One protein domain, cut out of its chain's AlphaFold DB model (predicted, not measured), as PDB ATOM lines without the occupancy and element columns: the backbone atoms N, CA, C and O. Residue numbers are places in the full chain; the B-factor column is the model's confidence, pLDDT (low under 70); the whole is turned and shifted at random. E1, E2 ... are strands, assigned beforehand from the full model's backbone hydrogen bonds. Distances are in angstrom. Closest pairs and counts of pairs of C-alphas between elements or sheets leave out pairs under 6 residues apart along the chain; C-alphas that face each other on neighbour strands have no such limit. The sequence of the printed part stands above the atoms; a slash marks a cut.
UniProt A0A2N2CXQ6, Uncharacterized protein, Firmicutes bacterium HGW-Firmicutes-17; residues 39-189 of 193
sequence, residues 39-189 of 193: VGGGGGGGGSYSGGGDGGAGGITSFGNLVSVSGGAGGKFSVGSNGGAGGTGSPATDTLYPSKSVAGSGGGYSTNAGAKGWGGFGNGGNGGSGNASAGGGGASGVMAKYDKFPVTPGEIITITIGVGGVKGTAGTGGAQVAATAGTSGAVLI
ATOM      1  N   VAL A  39     -17.983  26.374 -25.924       94.00
ATOM      2  CA  VAL A  39     -17.839  27.771 -25.504       94.00
ATOM      3  C   VAL A  39     -17.948  27.847 -23.990       94.00
ATOM      4  O   VAL A  39     -18.935  27.367 -23.430       94.00
ATOM      5  N   GLY A  40     -16.968  28.453 -23.319       93.25
ATOM      6  CA  GLY A  40     -17.028  28.746 -21.881       93.25
ATOM      7  C   GLY A  40     -18.088  29.802 -21.546       93.25
ATOM      8  O   GLY A  40     -18.546  30.537 -22.420       93.25
ATOM      9  N   GLY A  41     -18.481  29.920 -20.277       94.50
ATOM     10  CA  GLY A  41     -19.331  31.035 -19.839       94.50
ATOM     11  C   GLY A  41     -18.604  32.376 -19.992       94.50
ATOM     12  O   GLY A  41     -17.399  32.447 -19.784       94.50
ATOM     13  N   GLY A  42     -19.297  33.454 -20.351       92.62
ATOM     14  CA  GLY A  42     -18.685  34.788 -20.405       92.62
ATOM     15  C   GLY A  42     -18.572  35.408 -19.014       92.62
ATOM     16  O   GLY A  42     -19.394  35.115 -18.149       92.62
ATOM     17  N   GLY A  43     -17.577  36.260 -18.774       92.12
ATOM     18  CA  GLY A  43     -17.432  36.974 -17.499       92.12
ATOM     19  C   GLY A  43     -18.452  38.103 -17.356       92.12
ATOM     20  O   GLY A  43     -18.880  38.672 -18.353       92.12
ATOM     21  N   GLY A  44     -18.862  38.455 -16.139       93.25
ATOM     22  CA  GLY A  44     -19.755  39.594 -15.900       93.25
ATOM     23  C   GLY A  44     -19.036  40.937 -16.027       93.25
ATOM     24  O   GLY A  44     -17.817  41.002 -15.900       93.25
ATOM     25  N   GLY A  45     -19.771  42.019 -16.288       90.38
ATOM     26  CA  GLY A  45     -19.190  43.366 -16.323       90.38
ATOM     27  C   GLY A  45     -18.917  43.924 -14.926       90.38
ATOM     28  O   GLY A  45     -19.613  43.570 -13.973       90.38
ATOM     29  N   GLY A  46     -17.927  44.807 -14.806       88.50
ATOM     30  CA  GLY A  46     -17.622  45.533 -13.573       88.50
ATOM     31  C   GLY A  46     -18.636  46.641 -13.285       88.50
ATOM     32  O   GLY A  46     -19.237  47.209 -14.200       88.50
ATOM     33  N   GLY A  47     -18.838  46.948 -12.007       86.69
ATOM     34  CA  GLY A  47     -19.689  48.037 -11.537       86.69
ATOM     35  C   GLY A  47     -19.124  49.424 -11.847       86.69
ATOM     36  O   GLY A  47     -17.945  49.579 -12.161       86.69
ATOM     37  N   SER A  48     -19.975  50.442 -11.754       83.56
ATOM     38  CA  SER A  48     -19.610  51.859 -11.880       83.56
ATOM     39  C   SER A  48     -19.519  52.545 -10.510       83.56
ATOM     40  O   SER A  48     -20.094  52.053  -9.540       83.56
ATOM     41  N   TYR A  49     -18.862  53.714 -10.460       80.12
ATOM     42  CA  TYR A  49     -18.720  54.604  -9.293       80.12
ATOM     43  C   TYR A  49     -17.940  54.058  -8.096       80.12
ATOM     44  O   TYR A  49     -17.663  52.871  -7.986       80.12
ATOM     45  N   SER A  50     -17.579  54.959  -7.175       79.69
ATOM     46  CA  SER A  50     -16.875  54.611  -5.939       79.69
ATOM     47  C   SER A  50     -17.612  53.507  -5.176       79.69
ATOM     48  O   SER A  50     -18.805  53.623  -4.893       79.69
ATOM     49  N   GLY A  51     -16.893  52.430  -4.859       81.00
ATOM     50  CA  GLY A  51     -17.453  51.243  -4.209       81.00
ATOM     51  C   GLY A  51     -18.121  50.240  -5.157       81.00
ATOM     52  O   GLY A  51     -18.726  49.283  -4.677       81.00
ATOM     53  N   GLY A  52     -18.029  50.434  -6.477       86.00
ATOM     54  CA  GLY A  52     -18.446  49.440  -7.461       86.00
ATOM     55  C   GLY A  52     -17.652  48.136  -7.324       86.00
ATOM     56  O   GLY A  52     -16.462  48.145  -7.016       86.00
ATOM     57  N   GLY A  53     -18.323  47.005  -7.532       89.12
ATOM     58  CA  GLY A  53     -17.707  45.681  -7.464       89.12
ATOM     59  C   GLY A  53     -17.197  45.205  -8.821       89.12
ATOM     60  O   GLY A  53     -17.752  45.561  -9.861       89.12
ATOM     61  N   ASP A  54     -16.182  44.348  -8.819       91.44
ATOM     62  CA  ASP A  54     -15.764  43.610 -10.013       91.44
ATOM     63  C   ASP A  54     -16.872  42.667 -10.507       91.44
ATOM     64  O   ASP A  54     -17.674  42.146  -9.727       91.44
ATOM     65  N   GLY A  55     -16.890  42.404 -11.812       91.62
ATOM     66  CA  GLY A  55     -17.658  41.305 -12.380       91.62
ATOM     67  C   GLY A  55     -17.033  39.952 -12.034       91.62
ATOM     68  O   GLY A  55     -15.814  39.816 -11.909       91.62
ATOM     69  N   GLY A  56     -17.868  38.924 -11.906       94.00
ATOM     70  CA  GLY A  56     -17.420  37.547 -11.707       94.00
ATOM     71  C   GLY A  56     -16.898  36.914 -12.996       94.00
ATOM     72  O   GLY A  56     -17.336  37.262 -14.094       94.00
ATOM     73  N   ALA A  57     -15.988  35.949 -12.873       93.75
ATOM     74  CA  ALA A  57     -15.567  35.119 -13.999       93.75
ATOM     75  C   ALA A  57     -16.700  34.185 -14.462       93.75
ATOM     76  O   ALA A  57     -17.555  33.788 -13.668       93.75
ATOM     77  N   GLY A  58     -16.700  33.836 -15.747       94.44
ATOM     78  CA  GLY A  58     -17.569  32.807 -16.302       94.44
ATOM     79  C   GLY A  58     -17.099  31.398 -15.934       94.44
ATOM     80  O   GLY A  58     -15.917  31.156 -15.691       94.44
ATOM     81  N   GLY A  59     -18.037  30.456 -15.904       94.56
ATOM     82  CA  GLY A  59     -17.784  29.052 -15.606       94.56
ATOM     83  C   GLY A  59     -17.151  28.287 -16.769       94.56
ATOM     84  O   GLY A  59     -17.250  28.678 -17.935       94.56
ATOM     85  N   ILE A  60     -16.534  27.156 -16.432       94.38
ATOM     86  CA  ILE A  60     -15.961  26.197 -17.385       94.38
ATOM     87  C   ILE A  60     -17.083  25.413 -18.071       94.38
ATOM     88  O   ILE A  60     -18.006  24.941 -17.408       94.38
ATOM     89  N   THR A  61     -16.970  25.241 -19.387       95.31
ATOM     90  CA  THR A  61     -17.803  24.313 -20.164       95.31
ATOM     91  C   THR A  61     -16.980  23.075 -20.506       95.31
ATOM     92  O   THR A  61     -15.831  23.215 -20.926       95.31
ATOM     93  N   SER A  62     -17.535  21.873 -20.343       95.12
ATOM     94  CA  SER A  62     -16.811  20.620 -20.585       95.12
ATOM     95  C   SER A  62     -17.633  19.544 -21.293       95.12
ATOM     96  O   SER A  62     -18.863  19.488 -21.191       95.12
ATOM     97  N   PHE A  63     -16.902  18.674 -21.990       95.00
ATOM     98  CA  PHE A  63     -17.368  17.426 -22.583       95.00
ATOM     99  C   PHE A  63     -16.671  16.268 -21.853       95.00
ATOM    100  O   PHE A  63     -15.507  15.950 -22.105       95.00
ATOM    101  N   GLY A  64     -17.366  15.698 -20.870       93.94
ATOM    102  CA  GLY A  64     -16.821  14.735 -19.917       93.94
ATOM    103  C   GLY A  64     -15.615  15.290 -19.156       93.94
ATOM    104  O   GLY A  64     -15.525  16.489 -18.880       93.94
ATOM    105  N   ASN A  65     -14.669  14.394 -18.867       90.62
ATOM    106  CA  ASN A  65     -13.316  14.728 -18.406       90.62
ATOM    107  C   ASN A  65     -12.325  14.844 -19.576       90.62
ATOM    108  O   ASN A  65     -11.116  14.866 -19.364       90.62
ATOM    109  N   LEU A  66     -12.834  14.839 -20.810       88.88
ATOM    110  CA  LEU A  66     -12.031  14.679 -22.014       88.88
ATOM    111  C   LEU A  66     -11.553  16.031 -22.543       88.88
ATOM    112  O   LEU A  66     -10.394  16.170 -22.921       88.88
ATOM    113  N   VAL A  67     -12.446  17.026 -22.541       90.75
ATOM    114  CA  VAL A  67     -12.176  18.388 -23.015       90.75
ATOM    115  C   VAL A  67     -12.886  19.402 -22.129       90.75
ATOM    116  O   VAL A  67     -14.038  19.207 -21.732       90.75
ATOM    117  N   SER A  68     -12.226  20.531 -21.871       92.44
ATOM    118  CA  SER A  68     -12.835  21.675 -21.198       92.44
ATOM    119  C   SER A  68     -12.354  23.001 -21.782       92.44
ATOM    120  O   SER A  68     -11.221  23.110 -22.240       92.44
ATOM    121  N   VAL A  69     -13.218  24.014 -21.750       89.69
ATOM    122  CA  VAL A  69     -12.884  25.393 -22.122       89.69
ATOM    123  C   VAL A  69     -13.210  26.331 -20.969       89.69
ATOM    124  O   VAL A  69     -14.300  26.292 -20.388       89.69
ATOM    125  N   SER A  70     -12.250  27.185 -20.621       90.94
ATOM    126  CA  SER A  70     -12.409  28.154 -19.541       90.94
ATOM    127  C   SER A  70     -13.436  29.232 -19.886       90.94
ATOM    128  O   SER A  70     -13.550  29.654 -21.042       90.94
ATOM    129  N   GLY A  71     -14.137  29.735 -18.873       89.94
ATOM    130  CA  GLY A  71     -14.957  30.931 -19.021       89.94
ATOM    131  C   GLY A  71     -14.130  32.214 -19.157       89.94
ATOM    132  O   GLY A  71     -12.912  32.213 -19.001       89.94
ATOM    133  N   GLY A  72     -14.799  33.320 -19.474       88.69
ATOM    134  CA  GLY A  72     -14.191  34.641 -19.597       88.69
ATOM    135  C   GLY A  72     -13.940  35.294 -18.240       88.69
ATOM    136  O   GLY A  72     -14.704  35.099 -17.293       88.69
ATOM    137  N   ALA A  73     -12.894  36.112 -18.139       89.50
ATOM    138  CA  ALA A  73     -12.661  36.931 -16.956       89.50
ATOM    139  C   ALA A  73     -13.754  37.998 -16.779       89.50
ATOM    140  O   ALA A  73     -14.275  38.554 -17.750       89.50
ATOM    141  N   GLY A  74     -14.076  38.319 -15.528       87.38
ATOM    142  CA  GLY A  74     -14.967  39.430 -15.211       87.38
ATOM    143  C   GLY A  74     -14.321  40.793 -15.481       87.38
ATOM    144  O   GLY A  74     -13.100  40.945 -15.409       87.38
ATOM    145  N   GLY A  75     -15.152  41.782 -15.797       86.12
ATOM    146  CA  GLY A  75     -14.746  43.172 -15.954       86.12
ATOM    147  C   GLY A  75     -14.354  43.784 -14.615       86.12
ATOM    148  O   GLY A  75     -14.943  43.469 -13.578       86.12
ATOM    149  N   LYS A  76     -13.350  44.655 -14.626       84.50
ATOM    150  CA  LYS A  76     -12.838  45.298 -13.422       84.50
ATOM    151  C   LYS A  76     -13.543  46.609 -13.144       84.50
ATOM    152  O   LYS A  76     -13.884  47.360 -14.060       84.50
ATOM    153  N   PHE A  77     -13.729  46.884 -11.864       80.31
ATOM    154  CA  PHE A  77     -13.956  48.231 -11.384       80.31
ATOM    155  C   PHE A  77     -12.619  48.991 -11.352       80.31
ATOM    156  O   PHE A  77     -11.575  48.425 -11.034       80.31
ATOM    157  N   SER A  78     -12.638  50.282 -11.686       68.81
ATOM    158  CA  SER A  78     -11.501  51.174 -11.452       68.81
ATOM    159  C   SER A  78     -12.004  52.520 -10.948       68.81
ATOM    160  O   SER A  78     -12.980  53.066 -11.467       68.81
ATOM    161  N   VAL A  79     -11.341  53.047  -9.920       60.47
ATOM    162  CA  VAL A  79     -11.623  54.375  -9.367       60.47
ATOM    163  C   VAL A  79     -10.863  55.407 -10.202       60.47
ATOM    164  O   VAL A  79      -9.637  55.447 -10.167       60.47
ATOM    165  N   GLY A  80     -11.580  56.255 -10.943       59.12
ATOM    166  CA  GLY A  80     -10.998  57.364 -11.709       59.12
ATOM    167  C   GLY A  80     -11.763  57.676 -12.997       59.12
ATOM    168  O   GLY A  80     -12.615  56.903 -13.426       59.12
ATOM    169  N   SER A  81     -11.456  58.814 -13.627       52.09
ATOM    170  CA  SER A  81     -12.110  59.301 -14.861       52.09
ATOM    171  C   SER A  81     -11.868  58.430 -16.104       52.09
ATOM    172  O   SER A  81     -12.438  58.697 -17.158       52.09
ATOM    173  N   ASN A  82     -11.052  57.382 -15.981       52.19
ATOM    174  CA  ASN A  82     -10.755  56.423 -17.035       52.19
ATOM    175  C   ASN A  82     -11.386  55.094 -16.611       52.19
ATOM    176  O   ASN A  82     -11.002  54.555 -15.575       52.19
ATOM    177  N   GLY A  83     -12.386  54.616 -17.354       53.62
ATOM    178  CA  GLY A  83     -13.189  53.442 -17.003       53.62
ATOM    179  C   GLY A  83     -12.390  52.185 -16.624       53.62
ATOM    180  O   GLY A  83     -11.192  52.059 -16.876       53.62
ATOM    181  N   GLY A  84     -13.076  51.248 -15.971       55.03
ATOM    182  CA  GLY A  84     -12.501  50.000 -15.486       55.03
ATOM    183  C   GLY A  84     -11.884  49.134 -16.583       55.03
ATOM    184  O   GLY A  84     -12.347  49.116 -17.724       55.03
ATOM    185  N   ALA A  85     -10.832  48.390 -16.232       61.94
ATOM    186  CA  ALA A  85     -10.212  47.458 -17.164       61.94
ATOM    187  C   ALA A  85     -11.214  46.382 -17.596       61.94
ATOM    188  O   ALA A  85     -11.888  45.773 -16.762       61.94
ATOM    189  N   GLY A  86     -11.318  46.134 -18.902       59.25
ATOM    190  CA  GLY A  86     -12.067  44.985 -19.389       59.25
ATOM    191  C   GLY A  86     -11.481  43.682 -18.848       59.25
ATOM    192  O   GLY A  86     -10.287  43.604 -18.549       59.25
ATOM    193  N   GLY A  87     -12.313  42.646 -18.727       59.38
ATOM    194  CA  GLY A  87     -11.813  41.309 -18.425       59.38
ATOM    195  C   GLY A  87     -10.780  40.903 -19.478       59.38
ATOM    196  O   GLY A  87     -11.012  41.101 -20.673       59.38
ATOM    197  N   THR A  88      -9.639  40.359 -19.059       68.06
ATOM    198  CA  THR A  88      -8.671  39.768 -19.990       68.06
ATOM    199  C   THR A  88      -9.273  38.511 -20.613       68.06
ATOM    200  O   THR A  88      -9.976  37.757 -19.938       68.06
ATOM    201  N   GLY A  89      -8.991  38.260 -21.891       59.84
ATOM    202  CA  GLY A  89      -9.317  36.974 -22.503       59.84
ATOM    203  C   GLY A  89      -8.746  35.832 -21.664       59.84
ATOM    204  O   GLY A  89      -7.604  35.921 -21.211       59.84
ATOM    205  N   SER A  90      -9.533  34.786 -21.415       61.62
ATOM    206  CA  SER A  90      -8.975  33.599 -20.770       61.62
ATOM    207  C   SER A  90      -8.099  32.869 -21.794       61.62
ATOM    208  O   SER A  90      -8.538  32.710 -22.943       61.62
ATOM    209  N   PRO A  91      -6.855  32.487 -21.447       57.84
ATOM    210  CA  PRO A  91      -6.018  31.727 -22.359       57.84
ATOM    211  C   PRO A  91      -6.710  30.402 -22.668       57.84
ATOM    212  O   PRO A  91      -7.339  29.795 -21.801       57.84
ATOM    213  N   ALA A  92      -6.595  29.951 -23.912       60.03
ATOM    214  CA  ALA A  92      -7.023  28.613 -24.257       60.03
ATOM    215  C   ALA A  92      -6.099  27.602 -23.568       60.03
ATOM    216  O   ALA A  92      -5.007  27.313 -24.047       60.03
ATOM    217  N   THR A  93      -6.513  27.094 -22.410       57.72
ATOM    218  CA  THR A  93      -5.823  26.007 -21.714       57.72
ATOM    219  C   THR A  93      -6.396  24.679 -22.185       57.72
ATOM    220  O   THR A  93      -6.990  23.941 -21.402       57.72
ATOM    221  N   ASP A  94      -6.288  24.410 -23.483       55.00
ATOM    222  CA  ASP A  94      -6.562  23.075 -23.992       55.00
ATOM    223  C   ASP A  94      -5.267  22.263 -23.975       55.00
ATOM    224  O   ASP A  94      -4.291  22.606 -24.641       55.00
ATOM    225  N   THR A  95      -5.238  21.223 -23.150       54.31
ATOM    226  CA  THR A  95      -4.082  20.341 -22.960       54.31
ATOM    227  C   THR A  95      -4.195  19.035 -23.739       54.31
ATOM    228  O   THR A  95      -3.212  18.298 -23.801       54.31
ATOM    229  N   LEU A  96      -5.345  18.733 -24.352       52.06
ATOM    230  CA  LEU A  96      -5.588  17.468 -25.040       52.06
ATOM    231  C   LEU A  96      -6.218  17.732 -26.413       52.06
ATOM    232  O   LEU A  96      -7.362  18.152 -26.507       52.06
ATOM    233  N   TYR A  97      -5.475  17.381 -27.467       53.56
ATOM    234  CA  TYR A  97      -5.800  17.463 -28.902       53.56
ATOM    235  C   TYR A  97      -5.481  18.807 -29.590       53.56
ATOM    236  O   TYR A  97      -5.632  19.868 -28.996       53.56
ATOM    237  N   PRO A  98      -5.011  18.790 -30.860       50.41
ATOM    238  CA  PRO A  98      -4.745  20.004 -31.629       50.41
ATOM    239  C   PRO A  98      -6.067  20.696 -31.991       50.41
ATOM    240  O   PRO A  98      -6.585  20.555 -33.098       50.41
ATOM    241  N   SER A  99      -6.644  21.417 -31.035       51.62
ATOM    242  CA  SER A  99      -7.827  22.239 -31.246       51.62
ATOM    243  C   SER A  99      -7.450  23.577 -31.868       51.62
ATOM    244  O   SER A  99      -6.413  24.176 -31.572       51.62
ATOM    245  N   LYS A 100      -8.340  24.103 -32.713       63.56
ATOM    246  CA  LYS A 100      -8.369  25.542 -32.998       63.56
ATOM    247  C   LYS A 100      -9.087  26.205 -31.832       63.56
ATOM    248  O   LYS A 100     -10.276  26.508 -31.921       63.56
ATOM    249  N   SER A 101      -8.393  26.338 -30.711       58.22
ATOM    250  CA  SER A 101      -8.900  27.101 -29.585       58.22
ATOM    251  C   SER A 101      -8.609  28.585 -29.804       58.22
ATOM    252  O   SER A 101      -7.512  28.989 -30.191       58.22
ATOM    253  N   VAL A 102      -9.636  29.410 -29.629       67.75
ATOM    254  CA  VAL A 102      -9.540  30.863 -29.750       67.75
ATOM    255  C   VAL A 102      -9.744  31.430 -28.358       67.75
ATOM    256  O   VAL A 102     -10.767  31.168 -27.716       67.75
ATOM    257  N   ALA A 103      -8.751  32.184 -27.886       65.75
ATOM    258  CA  ALA A 103      -8.854  32.898 -26.624       65.75
ATOM    259  C   ALA A 103     -10.120  33.766 -26.613       65.75
ATOM    260  O   ALA A 103     -10.527  34.314 -27.642       65.75
ATOM    261  N   GLY A 104     -10.736  33.902 -25.439       57.72
ATOM    262  CA  GLY A 104     -11.853  34.825 -25.282       57.72
ATOM    263  C   GLY A 104     -11.430  36.247 -25.661       57.72
ATOM    264  O   GLY A 104     -10.297  36.655 -25.405       57.72
ATOM    265  N   SER A 105     -12.326  37.020 -26.269       71.00
ATOM    266  CA  SER A 105     -12.061  38.440 -26.510       71.00
ATOM    267  C   SER A 105     -12.099  39.197 -25.181       71.00
ATOM    268  O   SER A 105     -12.938  38.910 -24.323       71.00
ATOM    269  N   GLY A 106     -11.191  40.156 -24.999       62.16
ATOM    270  CA  GLY A 106     -11.196  41.026 -23.824       62.16
ATOM    271  C   GLY A 106     -12.371  42.009 -23.837       62.16
ATOM    272  O   GLY A 106     -12.873  42.370 -24.902       62.16
ATOM    273  N   GLY A 107     -12.820  42.441 -22.658       57.41
ATOM    274  CA  GLY A 107     -13.835  43.493 -22.542       57.41
ATOM    275  C   GLY A 107     -13.297  44.883 -22.920       57.41
ATOM    276  O   GLY A 107     -12.095  45.134 -22.851       57.41
ATOM    277  N   GLY A 108     -14.180  45.811 -23.302       57.94
ATOM    278  CA  GLY A 108     -13.799  47.206 -23.565       57.94
ATOM    279  C   GLY A 108     -13.508  48.007 -22.284       57.94
ATOM    280  O   GLY A 108     -14.177  47.805 -21.270       57.94
ATOM    281  N   TYR A 109     -12.548  48.943 -22.352       56.00
ATOM    282  CA  TYR A 109     -12.128  49.836 -21.248       56.00
ATOM    283  C   TYR A 109     -13.054  51.051 -21.014       56.00
ATOM    284  O   TYR A 109     -12.907  51.773 -20.031       56.00
ATOM    285  N   SER A 110     -13.995  51.325 -21.921       51.94
ATOM    286  CA  SER A 110     -14.834  52.538 -21.856       51.94
ATOM    287  C   SER A 110     -16.210  52.414 -22.510       51.94
ATOM    288  O   SER A 110     -17.037  53.317 -22.403       51.94
ATOM    289  N   THR A 111     -16.484  51.296 -23.177       47.47
ATOM    290  CA  THR A 111     -17.778  51.023 -23.793       47.47
ATOM    291  C   THR A 111     -18.385  49.837 -23.083       47.47
ATOM    292  O   THR A 111     -17.733  48.800 -22.994       47.47
ATOM    293  N   ASN A 112     -19.622  49.990 -22.619       57.22
ATOM    294  CA  ASN A 112     -20.520  48.997 -22.026       57.22
ATOM    295  C   ASN A 112     -20.751  47.744 -22.904       57.22
ATOM    296  O   ASN A 112     -21.888  47.327 -23.074       57.22
ATOM    297  N   ALA A 113     -19.735  47.171 -23.536       62.88
ATOM    298  CA  ALA A 113     -19.832  46.048 -24.442       62.88
ATOM    299  C   ALA A 113     -18.943  44.940 -23.892       62.88
ATOM    300  O   ALA A 113     -17.714  44.991 -23.982       62.88
ATOM    301  N   GLY A 114     -19.582  43.943 -23.292       69.62
ATOM    302  CA  GLY A 114     -18.926  42.674 -23.056       69.62
ATOM    303  C   GLY A 114     -18.524  42.035 -24.383       69.62
ATOM    304  O   GLY A 114     -19.176  42.221 -25.420       69.62
ATOM    305  N   ALA A 115     -17.420  41.302 -24.351       80.94
ATOM    306  CA  ALA A 115     -16.908  40.615 -25.525       80.94
ATOM    307  C   ALA A 115     -17.923  39.602 -26.078       80.94
ATOM    308  O   ALA A 115     -18.681  38.983 -25.328       80.94
ATOM    309  N   LYS A 116     -17.951  39.430 -27.402       85.81
ATOM    310  CA  LYS A 116     -18.877  38.505 -28.065       85.81
ATOM    311  C   LYS A 116     -18.296  37.093 -28.097       85.81
ATOM    312  O   LYS A 116     -17.147  36.912 -28.481       85.81
ATOM    313  N   GLY A 117     -19.098  36.111 -27.703       83.06
ATOM    314  CA  GLY A 117     -18.860  34.697 -27.963       83.06
ATOM    315  C   GLY A 117     -19.662  34.212 -29.176       83.06
ATOM    316  O   GLY A 117     -20.068  34.998 -30.035       83.06
ATOM    317  N   TRP A 118     -19.889  32.905 -29.270       88.69
ATOM    318  CA  TRP A 118     -20.521  32.278 -30.435       88.69
ATOM    319  C   TRP A 118     -22.043  32.229 -30.305       88.69
ATOM    320  O   TRP A 118     -22.569  31.695 -29.335       88.69
ATOM    321  N   GLY A 119     -22.768  32.776 -31.287       86.88
ATOM    322  CA  GLY A 119     -24.229  32.636 -31.367       86.88
ATOM    323  C   GLY A 119     -25.002  33.176 -30.154       86.88
ATOM    324  O   GLY A 119     -26.132  32.762 -29.921       86.88
ATOM    325  N   GLY A 120     -24.402  34.075 -29.366       90.50
ATOM    326  CA  GLY A 120     -24.984  34.575 -28.117       90.50
ATOM    327  C   GLY A 120     -24.517  33.855 -26.846       90.50
ATOM    328  O   GLY A 120     -24.805  34.344 -25.756       90.50
ATOM    329  N   PHE A 121     -23.784  32.747 -26.971       92.88
ATOM    330  CA  PHE A 121     -23.190  32.001 -25.862       92.88
ATOM    331  C   PHE A 121     -21.811  32.540 -25.500       92.88
ATOM    332  O   PHE A 121     -21.079  33.039 -26.351       92.88
ATOM    333  N   GLY A 122     -21.454  32.432 -24.222       91.75
ATOM    334  CA  GLY A 122     -20.169  32.890 -23.703       91.75
ATOM    335  C   GLY A 122     -19.904  34.389 -23.848       91.75
ATOM    336  O   GLY A 122     -18.759  34.799 -23.713       91.75
ATOM    337  N   ASN A 123     -20.909  35.220 -24.136       93.44
ATOM    338  CA  ASN A 123     -20.764  36.669 -24.171       93.44
ATOM    339  C   ASN A 123     -20.390  37.209 -22.790       93.44
ATOM    340  O   ASN A 123     -21.018  36.864 -21.784       93.44
ATOM    341  N   GLY A 124     -19.424  38.118 -22.763       91.31
ATOM    342  CA  GLY A 124     -19.150  38.924 -21.590       91.31
ATOM    343  C   GLY A 124     -20.318  39.853 -21.254       91.31
ATOM    344  O   GLY A 124     -21.102  40.252 -22.119       91.31
ATOM    345  N   GLY A 125     -20.422  40.215 -19.983       91.06
ATOM    346  CA  GLY A 125     -21.347  41.212 -19.484       91.06
ATOM    347  C   GLY A 125     -20.865  42.628 -19.784       91.06
ATOM    348  O   GLY A 125     -19.672  42.913 -19.835       91.06
ATOM    349  N   ASN A 126     -21.803  43.541 -19.964       90.56
ATOM    350  CA  ASN A 126     -21.531  44.955 -20.124       90.56
ATOM    351  C   ASN A 126     -21.130  45.553 -18.774       90.56
ATOM    352  O   ASN A 126     -21.755  45.253 -17.754       90.56
ATOM    353  N   GLY A 127     -20.110  46.408 -18.772       85.75
ATOM    354  CA  GLY A 127     -19.786  47.221 -17.606       85.75
ATOM    355  C   GLY A 127     -20.921  48.185 -17.261       85.75
ATOM    356  O   GLY A 127     -21.735  48.538 -18.119       85.75
ATOM    357  N   GLY A 128     -21.001  48.586 -15.994       84.44
ATOM    358  CA  GLY A 128     -21.923  49.638 -15.577       84.44
ATOM    359  C   GLY A 128     -21.475  50.998 -16.112       84.44
ATOM    360  O   GLY A 128     -20.279  51.275 -16.151       84.44
ATOM    361  N   SER A 129     -22.412  51.878 -16.468       78.12
ATOM    362  CA  SER A 129     -22.091  53.257 -16.868       78.12
ATOM    363  C   SER A 129     -22.645  54.298 -15.909       78.12
ATOM    364  O   SER A 129     -23.729  54.142 -15.340       78.12
ATOM    365  N   GLY A 130     -21.887  55.382 -15.778       72.38
ATOM    366  CA  GLY A 130     -22.200  56.560 -14.992       72.38
ATOM    367  C   GLY A 130     -21.576  57.818 -15.593       72.38
ATOM    368  O   GLY A 130     -20.694  57.731 -16.442       72.38
ATOM    369  N   ASN A 131     -22.014  58.993 -15.137       68.25
ATOM    370  CA  ASN A 131     -21.654  60.285 -15.741       68.25
ATOM    371  C   ASN A 131     -20.157  60.645 -15.591       68.25
ATOM    372  O   ASN A 131     -19.654  61.493 -16.317       68.25
ATOM    373  N   ALA A 132     -19.450  60.013 -14.645       66.06
ATOM    374  CA  ALA A 132     -18.040  60.289 -14.341       66.06
ATOM    375  C   ALA A 132     -17.161  59.029 -14.194       66.06
ATOM    376  O   ALA A 132     -15.961  59.146 -13.963       66.06
ATOM    377  N   SER A 133     -17.741  57.826 -14.289       71.00
ATOM    378  CA  SER A 133     -17.006  56.556 -14.200       71.00
ATOM    379  C   SER A 133     -17.800  55.419 -14.847       71.00
ATOM    380  O   SER A 133     -19.024  55.350 -14.710       71.00
ATOM    381  N   ALA A 134     -17.101  54.524 -15.539       77.19
ATOM    382  CA  ALA A 134     -17.666  53.316 -16.130       77.19
ATOM    383  C   ALA A 134     -16.896  52.091 -15.628       77.19
ATOM    384  O   ALA A 134     -15.684  52.161 -15.431       77.19
ATOM    385  N   GLY A 135     -17.590  50.980 -15.415       81.88
ATOM    386  CA  GLY A 135     -16.963  49.684 -15.185       81.88
ATOM    387  C   GLY A 135     -16.518  49.054 -16.503       81.88
ATOM    388  O   GLY A 135     -17.095  49.331 -17.556       81.88
ATOM    389  N   GLY A 136     -15.503  48.194 -16.455       84.88
ATOM    390  CA  GLY A 136     -15.060  47.450 -17.633       84.88
ATOM    391  C   GLY A 136     -16.062  46.367 -18.040       84.88
ATOM    392  O   GLY A 136     -16.744  45.779 -17.196       84.88
ATOM    393  N   GLY A 137     -16.148  46.061 -19.337       87.31
ATOM    394  CA  GLY A 137     -16.888  44.887 -19.815       87.31
ATOM    395  C   GLY A 137     -16.221  43.569 -19.393       87.31
ATOM    396  O   GLY A 137     -15.005  43.505 -19.218       87.31
ATOM    397  N   GLY A 138     -17.000  42.501 -19.246       88.44
ATOM    398  CA  GLY A 138     -16.485  41.142 -19.082       88.44
ATOM    399  C   GLY A 138     -15.930  40.576 -20.392       88.44
ATOM    400  O   GLY A 138     -16.355  40.965 -21.487       88.44
ATOM    401  N   ALA A 139     -14.983  39.649 -20.280       90.25
ATOM    402  CA  ALA A 139     -14.446  38.902 -21.412       90.25
ATOM    403  C   ALA A 139     -15.417  37.807 -21.869       90.25
ATOM    404  O   ALA A 139     -16.247  37.327 -21.089       90.25
ATOM    405  N   SER A 140     -15.282  37.367 -23.121       90.12
ATOM    406  CA  SER A 140     -16.016  36.197 -23.595       90.12
ATOM    407  C   SER A 140     -15.397  34.908 -23.053       90.12
ATOM    408  O   SER A 140     -14.216  34.871 -22.699       90.12
ATOM    409  N   GLY A 141     -16.181  33.832 -23.033       86.12
ATOM    410  CA  GLY A 141     -15.655  32.484 -22.845       86.12
ATOM    411  C   GLY A 141     -14.680  32.091 -23.956       86.12
ATOM    412  O   GLY A 141     -14.737  32.628 -25.067       86.12
ATOM    413  N   VAL A 142     -13.793  31.143 -23.648       89.38
ATOM    414  CA  VAL A 142     -12.927  30.504 -24.650       89.38
ATOM    415  C   VAL A 142     -13.775  29.642 -25.567       89.38
ATOM    416  O   VAL A 142     -14.726  29.000 -25.116       89.38
ATOM    417  N   MET A 143     -13.412  29.629 -26.846       89.56
ATOM    418  CA  MET A 143     -14.030  28.773 -27.851       89.56
ATOM    419  C   MET A 143     -13.036  27.708 -28.296       89.56
ATOM    420  O   MET A 143     -11.865  28.016 -28.513       89.56
ATOM    421  N   ALA A 144     -13.501  26.475 -28.472       89.88
ATOM    422  CA  ALA A 144     -12.701  25.404 -29.053       89.88
ATOM    423  C   ALA A 144     -13.532  24.589 -30.041       89.88
ATOM    424  O   ALA A 144     -14.701  24.296 -29.787       89.88
ATOM    425  N   LYS A 145     -12.902  24.215 -31.159       91.38
ATOM    426  CA  LYS A 145     -13.470  23.304 -32.152       91.38
ATOM    427  C   LYS A 145     -12.575  22.081 -32.329       91.38
ATOM    428  O   LYS A 145     -11.363  22.227 -32.497       91.38
ATOM    429  N   TYR A 146     -13.205  20.913 -32.374       91.19
ATOM    430  CA  TYR A 146     -12.592  19.627 -32.689       91.19
ATOM    431  C   TYR A 146     -13.359  19.031 -33.861       91.19
ATOM    432  O   TYR A 146     -14.558  18.808 -33.754       91.19
ATOM    433  N   ASP A 147     -12.692  18.796 -34.989       90.00
ATOM    434  CA  ASP A 147     -13.370  18.265 -36.177       90.00
ATOM    435  C   ASP A 147     -13.582  16.742 -36.082       90.00
ATOM    436  O   ASP A 147     -14.575  16.231 -36.593       90.00
ATOM    437  N   LYS A 148     -12.682  16.020 -35.400       91.06
ATOM    438  CA  LYS A 148     -12.769  14.568 -35.193       91.06
ATOM    439  C   LYS A 148     -12.276  14.191 -33.797       91.06
ATOM    440  O   LYS A 148     -11.081  13.999 -33.581       91.06
ATOM    441  N   PHE A 149     -13.202  14.127 -32.852       92.44
ATOM    442  CA  PHE A 149     -12.963  13.764 -31.464       92.44
ATOM    443  C   PHE A 149     -13.373  12.303 -31.228       92.44
ATOM    444  O   PHE A 149     -14.539  11.984 -31.468       92.44
ATOM    445  N   PRO A 150     -12.461  11.409 -30.802       95.06
ATOM    446  CA  PRO A 150     -12.783   9.995 -30.626       95.06
ATOM    447  C   PRO A 150     -13.747   9.786 -29.452       95.06
ATOM    448  O   PRO A 150     -13.582  10.391 -28.392       95.06
ATOM    449  N   VAL A 151     -14.732   8.909 -29.634       96.00
ATOM    450  CA  VAL A 151     -15.707   8.508 -28.606       96.00
ATOM    451  C   VAL A 151     -15.977   7.008 -28.691       96.00
ATOM    452  O   VAL A 151     -15.721   6.389 -29.723       96.00
ATOM    453  N   THR A 152     -16.503   6.407 -27.623       97.19
ATOM    454  CA  THR A 152     -16.869   4.983 -27.637       97.19
ATOM    455  C   THR A 152     -18.386   4.813 -27.775       97.19
ATOM    456  O   THR A 152     -19.119   5.376 -26.960       97.19
ATOM    457  N   PRO A 153     -18.902   4.011 -28.731       97.94
ATOM    458  CA  PRO A 153     -20.332   3.719 -28.824       97.94
ATOM    459  C   PRO A 153     -20.932   3.237 -27.495       97.94
ATOM    460  O   PRO A 153     -20.390   2.346 -26.842       97.94
ATOM    461  N   GLY A 154     -22.068   3.814 -27.097       97.12
ATOM    462  CA  GLY A 154     -22.755   3.506 -25.838       97.12
ATOM    463  C   GLY A 154     -22.190   4.202 -24.593       97.12
ATOM    464  O   GLY A 154     -22.813   4.133 -23.532       97.12
ATOM    465  N   GLU A 155     -21.057   4.900 -24.697       97.50
ATOM    466  CA  GLU A 155     -20.499   5.692 -23.600       97.50
ATOM    467  C   GLU A 155     -21.462   6.815 -23.187       97.50
ATOM    468  O   GLU A 155     -22.101   7.454 -24.026       97.50
ATOM    469  N   ILE A 156     -21.573   7.068 -21.882       97.81
ATOM    470  CA  ILE A 156     -22.335   8.199 -21.348       97.81
ATOM    471  C   ILE A 156     -21.355   9.300 -20.971       97.81
ATOM    472  O   ILE A 156     -20.573   9.158 -20.034       97.81
ATOM    473  N   ILE A 157     -21.454  10.427 -21.665       97.38
ATOM    474  CA  ILE A 157     -20.582  11.580 -21.485       97.38
ATOM    475  C   ILE A 157     -21.353  12.667 -20.742       97.38
ATOM    476  O   ILE A 157     -22.414  13.125 -21.177       97.38
ATOM    477  N   THR A 158     -20.825  13.086 -19.593       97.50
ATOM    478  CA  THR A 158     -21.367  14.215 -18.831       97.50
ATOM    479  C   THR A 158     -21.057  15.524 -19.543       97.50
ATOM    480  O   THR A 158     -19.912  15.795 -19.881       97.50
ATOM    481  N   ILE A 159     -22.064  16.368 -19.731       98.06
ATOM    482  CA  ILE A 159     -21.922  17.692 -20.330       98.06
ATOM    483  C   ILE A 159     -22.082  18.739 -19.236       98.06
ATOM    484  O   ILE A 159     -23.134  18.811 -18.595       98.06
ATOM    485  N   THR A 160     -21.063  19.577 -19.052       97.75
ATOM    486  CA  THR A 160     -21.124  20.712 -18.123       97.75
ATOM    487  C   THR A 160     -21.182  22.000 -18.915       97.75
ATOM    488  O   THR A 160     -20.290  22.269 -19.714       97.75
ATOM    489  N   ILE A 161     -22.205  22.820 -18.681       97.75
ATOM    490  CA  ILE A 161     -22.293  24.156 -19.267       97.75
ATOM    491  C   ILE A 161     -21.818  25.188 -18.253       97.75
ATOM    492  O   ILE A 161     -22.404  25.339 -17.179       97.75
ATOM    493  N   GLY A 162     -20.772  25.926 -18.621       96.44
ATOM    494  CA  GLY A 162     -20.241  27.012 -17.815       96.44
ATOM    495  C   GLY A 162     -21.262  28.132 -17.672       96.44
ATOM    496  O   GLY A 162     -21.743  28.675 -18.665       96.44
ATOM    497  N   VAL A 163     -21.602  28.489 -16.436       97.50
ATOM    498  CA  VAL A 163     -22.518  29.604 -16.164       97.50
ATOM    499  C   VAL A 163     -21.883  30.944 -16.531       97.50
ATOM    500  O   VAL A 163     -20.665  31.103 -16.479       97.50
ATOM    501  N   GLY A 164     -22.702  31.928 -16.891       95.44
ATOM    502  CA  GLY A 164     -22.225  33.300 -17.039       95.44
ATOM    503  C   GLY A 164     -21.745  33.882 -15.708       95.44
ATOM    504  O   GLY A 164     -22.301  33.591 -14.649       95.44
ATOM    505  N   GLY A 165     -20.717  34.723 -15.764       95.12
ATOM    506  CA  GLY A 165     -20.195  35.437 -14.610       95.12
ATOM    507  C   GLY A 165     -21.192  36.465 -14.083       95.12
ATOM    508  O   GLY A 165     -21.913  37.116 -14.846       95.12
ATOM    509  N   VAL A 166     -21.233  36.622 -12.761       96.31
ATOM    510  CA  VAL A 166     -22.132  37.575 -12.099       96.31
ATOM    511  C   VAL A 166     -21.745  39.019 -12.417       96.31
ATOM    512  O   VAL A 166     -20.570  39.335 -12.587       96.31
ATOM    513  N   LYS A 167     -22.732  39.915 -12.486       94.06
ATOM    514  CA  LYS A 167     -22.475  41.354 -12.636       94.06
ATOM    515  C   LYS A 167     -21.796  41.930 -11.392       94.06
ATOM    516  O   LYS A 167     -22.113  41.518 -10.277       94.06
ATOM    517  N   GLY A 168     -20.953  42.936 -11.590       90.69
ATOM    518  CA  GLY A 168     -20.460  43.780 -10.513       90.69
ATOM    519  C   GLY A 168     -21.587  44.581  -9.862       90.69
ATOM    520  O   GLY A 168     -22.569  44.962 -10.512       90.69
ATOM    521  N   THR A 169     -21.461  44.827  -8.560       90.88
ATOM    522  CA  THR A 169     -22.377  45.704  -7.826       90.88
ATOM    523  C   THR A 169     -22.152  47.147  -8.243       90.88
ATOM    524  O   THR A 169     -21.017  47.566  -8.466       90.88
ATOM    525  N   ALA A 170     -23.224  47.924  -8.345       84.69
ATOM    526  CA  ALA A 170     -23.077  49.351  -8.576       84.69
ATOM    527  C   ALA A 170     -22.584  50.043  -7.292       84.69
ATOM    528  O   ALA A 170     -22.962  49.638  -6.191       84.69
ATOM    529  N   GLY A 171     -21.716  51.045  -7.435       82.31
ATOM    530  CA  GLY A 171     -21.261  51.879  -6.325       82.31
ATOM    531  C   GLY A 171     -22.350  52.835  -5.835       82.31
ATOM    532  O   GLY A 171     -23.483  52.819  -6.313       82.31
ATOM    533  N   THR A 172     -22.029  53.714  -4.889       80.56
ATOM    534  CA  THR A 172     -22.969  54.727  -4.385       80.56
ATOM    535  C   THR A 172     -22.798  56.063  -5.126       80.56
ATOM    536  O   THR A 172     -21.694  56.591  -5.229       80.56
ATOM    537  N   GLY A 173     -23.903  56.623  -5.644       69.12
ATOM    538  CA  GLY A 173     -23.967  57.975  -6.226       69.12
ATOM    539  C   GLY A 173     -24.439  58.041  -7.689       69.12
ATOM    540  O   GLY A 173     -23.924  57.335  -8.551       69.12
ATOM    541  N   GLY A 174     -25.402  58.931  -7.968       67.19
ATOM    542  CA  GLY A 174     -25.868  59.289  -9.318       67.19
ATOM    543  C   GLY A 174     -26.865  58.321  -9.970       67.19
ATOM    544  O   GLY A 174     -27.212  57.290  -9.407       67.19
ATOM    545  N   ALA A 175     -27.335  58.667 -11.174       67.69
ATOM    546  CA  ALA A 175     -28.072  57.743 -12.037       67.69
ATOM    547  C   ALA A 175     -27.096  56.699 -12.603       67.69
ATOM    548  O   ALA A 175     -26.027  57.051 -13.117       67.69
ATOM    549  N   GLN A 176     -27.443  55.419 -12.472       72.94
ATOM    550  CA  GLN A 176     -26.532  54.308 -12.742       72.94
ATOM    551  C   GLN A 176     -27.165  53.345 -13.734       72.94
ATOM    552  O   GLN A 176     -28.304  52.912 -13.555       72.94
ATOM    553  N   VAL A 177     -26.404  52.964 -14.756       79.88
ATOM    554  CA  VAL A 177     -26.721  51.770 -15.536       79.88
ATOM    555  C   VAL A 177     -26.020  50.607 -14.856       79.88
ATOM    556  O   VAL A 177     -24.798  50.621 -14.695       79.88
ATOM    557  N   ALA A 178     -26.796  49.615 -14.433       83.00
ATOM    558  CA  ALA A 178     -26.245  48.421 -13.818       83.00
ATOM    559  C   ALA A 178     -25.383  47.649 -14.825       83.00
ATOM    560  O   ALA A 178     -25.767  47.490 -15.985       83.00
ATOM    561  N   ALA A 179     -24.259  47.113 -14.351       89.69
ATOM    562  CA  ALA A 179     -23.520  46.106 -15.096       89.69
ATOM    563  C   ALA A 179     -24.428  44.907 -15.414       89.69
ATOM    564  O   ALA A 179     -25.394  44.623 -14.692       89.69
ATOM    565  N   THR A 180     -24.115  44.174 -16.477       94.06
ATOM    566  CA  THR A 180     -24.835  42.943 -16.818       94.06
ATOM    567  C   THR A 180     -23.991  41.715 -16.511       94.06
ATOM    568  O   THR A 180     -22.759  41.759 -16.497       94.06
ATOM    569  N   ALA A 181     -24.670  40.602 -16.238       95.62
ATOM    570  CA  ALA A 181     -24.016  39.306 -16.142       95.62
ATOM    571  C   ALA A 181     -23.511  38.875 -17.528       95.62
ATOM    572  O   ALA A 181     -24.022  39.342 -18.553       95.62
ATOM    573  N   GLY A 182     -22.518  37.990 -17.545       94.38
ATOM    574  CA  GLY A 182     -22.159  37.255 -18.750       94.38
ATOM    575  C   GLY A 182     -23.223  36.210 -19.089       94.38
ATOM    576  O   GLY A 182     -24.087  35.887 -18.270       94.38
ATOM    577  N   THR A 183     -23.172  35.664 -20.299       96.50
ATOM    578  CA  THR A 183     -24.051  34.560 -20.702       96.50
ATOM    579  C   THR A 183     -23.375  33.217 -20.465       96.50
ATOM    580  O   THR A 183     -22.149  33.108 -20.529       96.50
ATOM    581  N   SER A 184     -24.175  32.173 -20.262       97.19
ATOM    582  CA  SER A 184     -23.676  30.801 -20.195       97.19
ATOM    583  C   SER A 184     -22.971  30.374 -21.484       97.19
ATOM    584  O   SER A 184     -23.196  30.941 -22.557       97.19
ATOM    585  N   GLY A 185     -22.117  29.366 -21.355       95.50
ATOM    586  CA  GLY A 185     -21.489  28.662 -22.457       95.50
ATOM    587  C   GLY A 185     -22.452  27.744 -23.210       95.50
ATOM    588  O   GLY A 185     -23.663  27.752 -22.978       95.50
ATOM    589  N   ALA A 186     -21.896  26.933 -24.105       97.06
ATOM    590  CA  ALA A 186     -22.636  25.922 -24.855       97.06
ATOM    591  C   ALA A 186     -21.709  24.812 -25.365       97.06
ATOM    592  O   ALA A 186     -20.502  25.023 -25.504       97.06
ATOM    593  N   VAL A 187     -22.292  23.653 -25.683       96.88
ATOM    594  CA  VAL A 187     -21.623  22.558 -26.403       96.88
ATOM    595  C   VAL A 187     -22.491  22.127 -27.578       96.88
ATOM    596  O   VAL A 187     -23.630  21.716 -27.374       96.88
ATOM    597  N   LEU A 188     -21.960  22.190 -28.795       96.25
ATOM    598  CA  LEU A 188     -22.538  21.559 -29.980       96.25
ATOM    599  C   LEU A 188     -21.757  20.278 -30.284       96.25
ATOM    600  O   LEU A 188     -20.530  20.304 -30.357       96.25
ATOM    601  N   ILE A 189     -22.486  19.181 -30.453       96.56
ATOM    602  CA  ILE A 189     -21.964  17.881 -30.875       96.56
ATOM    603  C   ILE A 189     -22.558  17.580 -32.244       96.56
ATOM    604  O   ILE A 189     -23.778  17.657 -32.393       96.56
TER     605      ILE A 189
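AT A GLANCE: This is residues 39 to 189 of the 193 residues of an uncharacterized protein of Firmicutes bacterium HGW-Firmicutes-17 (UniProt A0A2N2CXQ6). With little regular structure, this is a long rod of unnamed stretches, residues 39 to 60, 70 to 99, 103 to 142 and 161 to 185, running back and forth side by side, with short strands gathered toward one end. There E2-E1-E5 form an antiparallel sheet, and E3 and E4 a hairpin. The 151 printed residues, with E1 to E6 in chain order and no named helix, are all strand by class, though named elements hold only 26; the whole is compact, radius of gyration of the C-alphas 16.3 A, spanning 59 by 23 by 21 A.

HOW THE PARTS SIT: Start at inner strand E1, residues 61 to 63: its hairpin partner E2, residues 67 to 69, has N 69 2.9 A from O 61. Beside E5, residues 156 to 160, N 62 is 2.9 A from O 160. In E3, residues 100 to 102, N 102 is 2.9 A from O 143 of E4, residues 143 to 150. E6, residues 186 to 189, pairs with no named strand; the closest C-alphas of E1 and E6, Thr 61 and Ala 186, are 6.9 A apart.

IN THESE COORDINATES: Find C-alpha 61 at (-17.803, 24.313, -20.164), where E1 begins, and C-alpha 189 at (-21.964, 17.881, -30.875), where E6 ends. E4 measures 19.0 A and bends by 75 degrees at residue 147; E5 measures 13.0 A.

THE WHOLE: The farthest C-alphas, Pro 153 and Gly 174, are 59.2 A apart. The printed part has no cut; links E2 to E3, E3 to E4 and E5 to E6 are long. Look for pLDDT under 70 at residues 78 to 104, 106 to 114, 131 to 132 and 173 to 175.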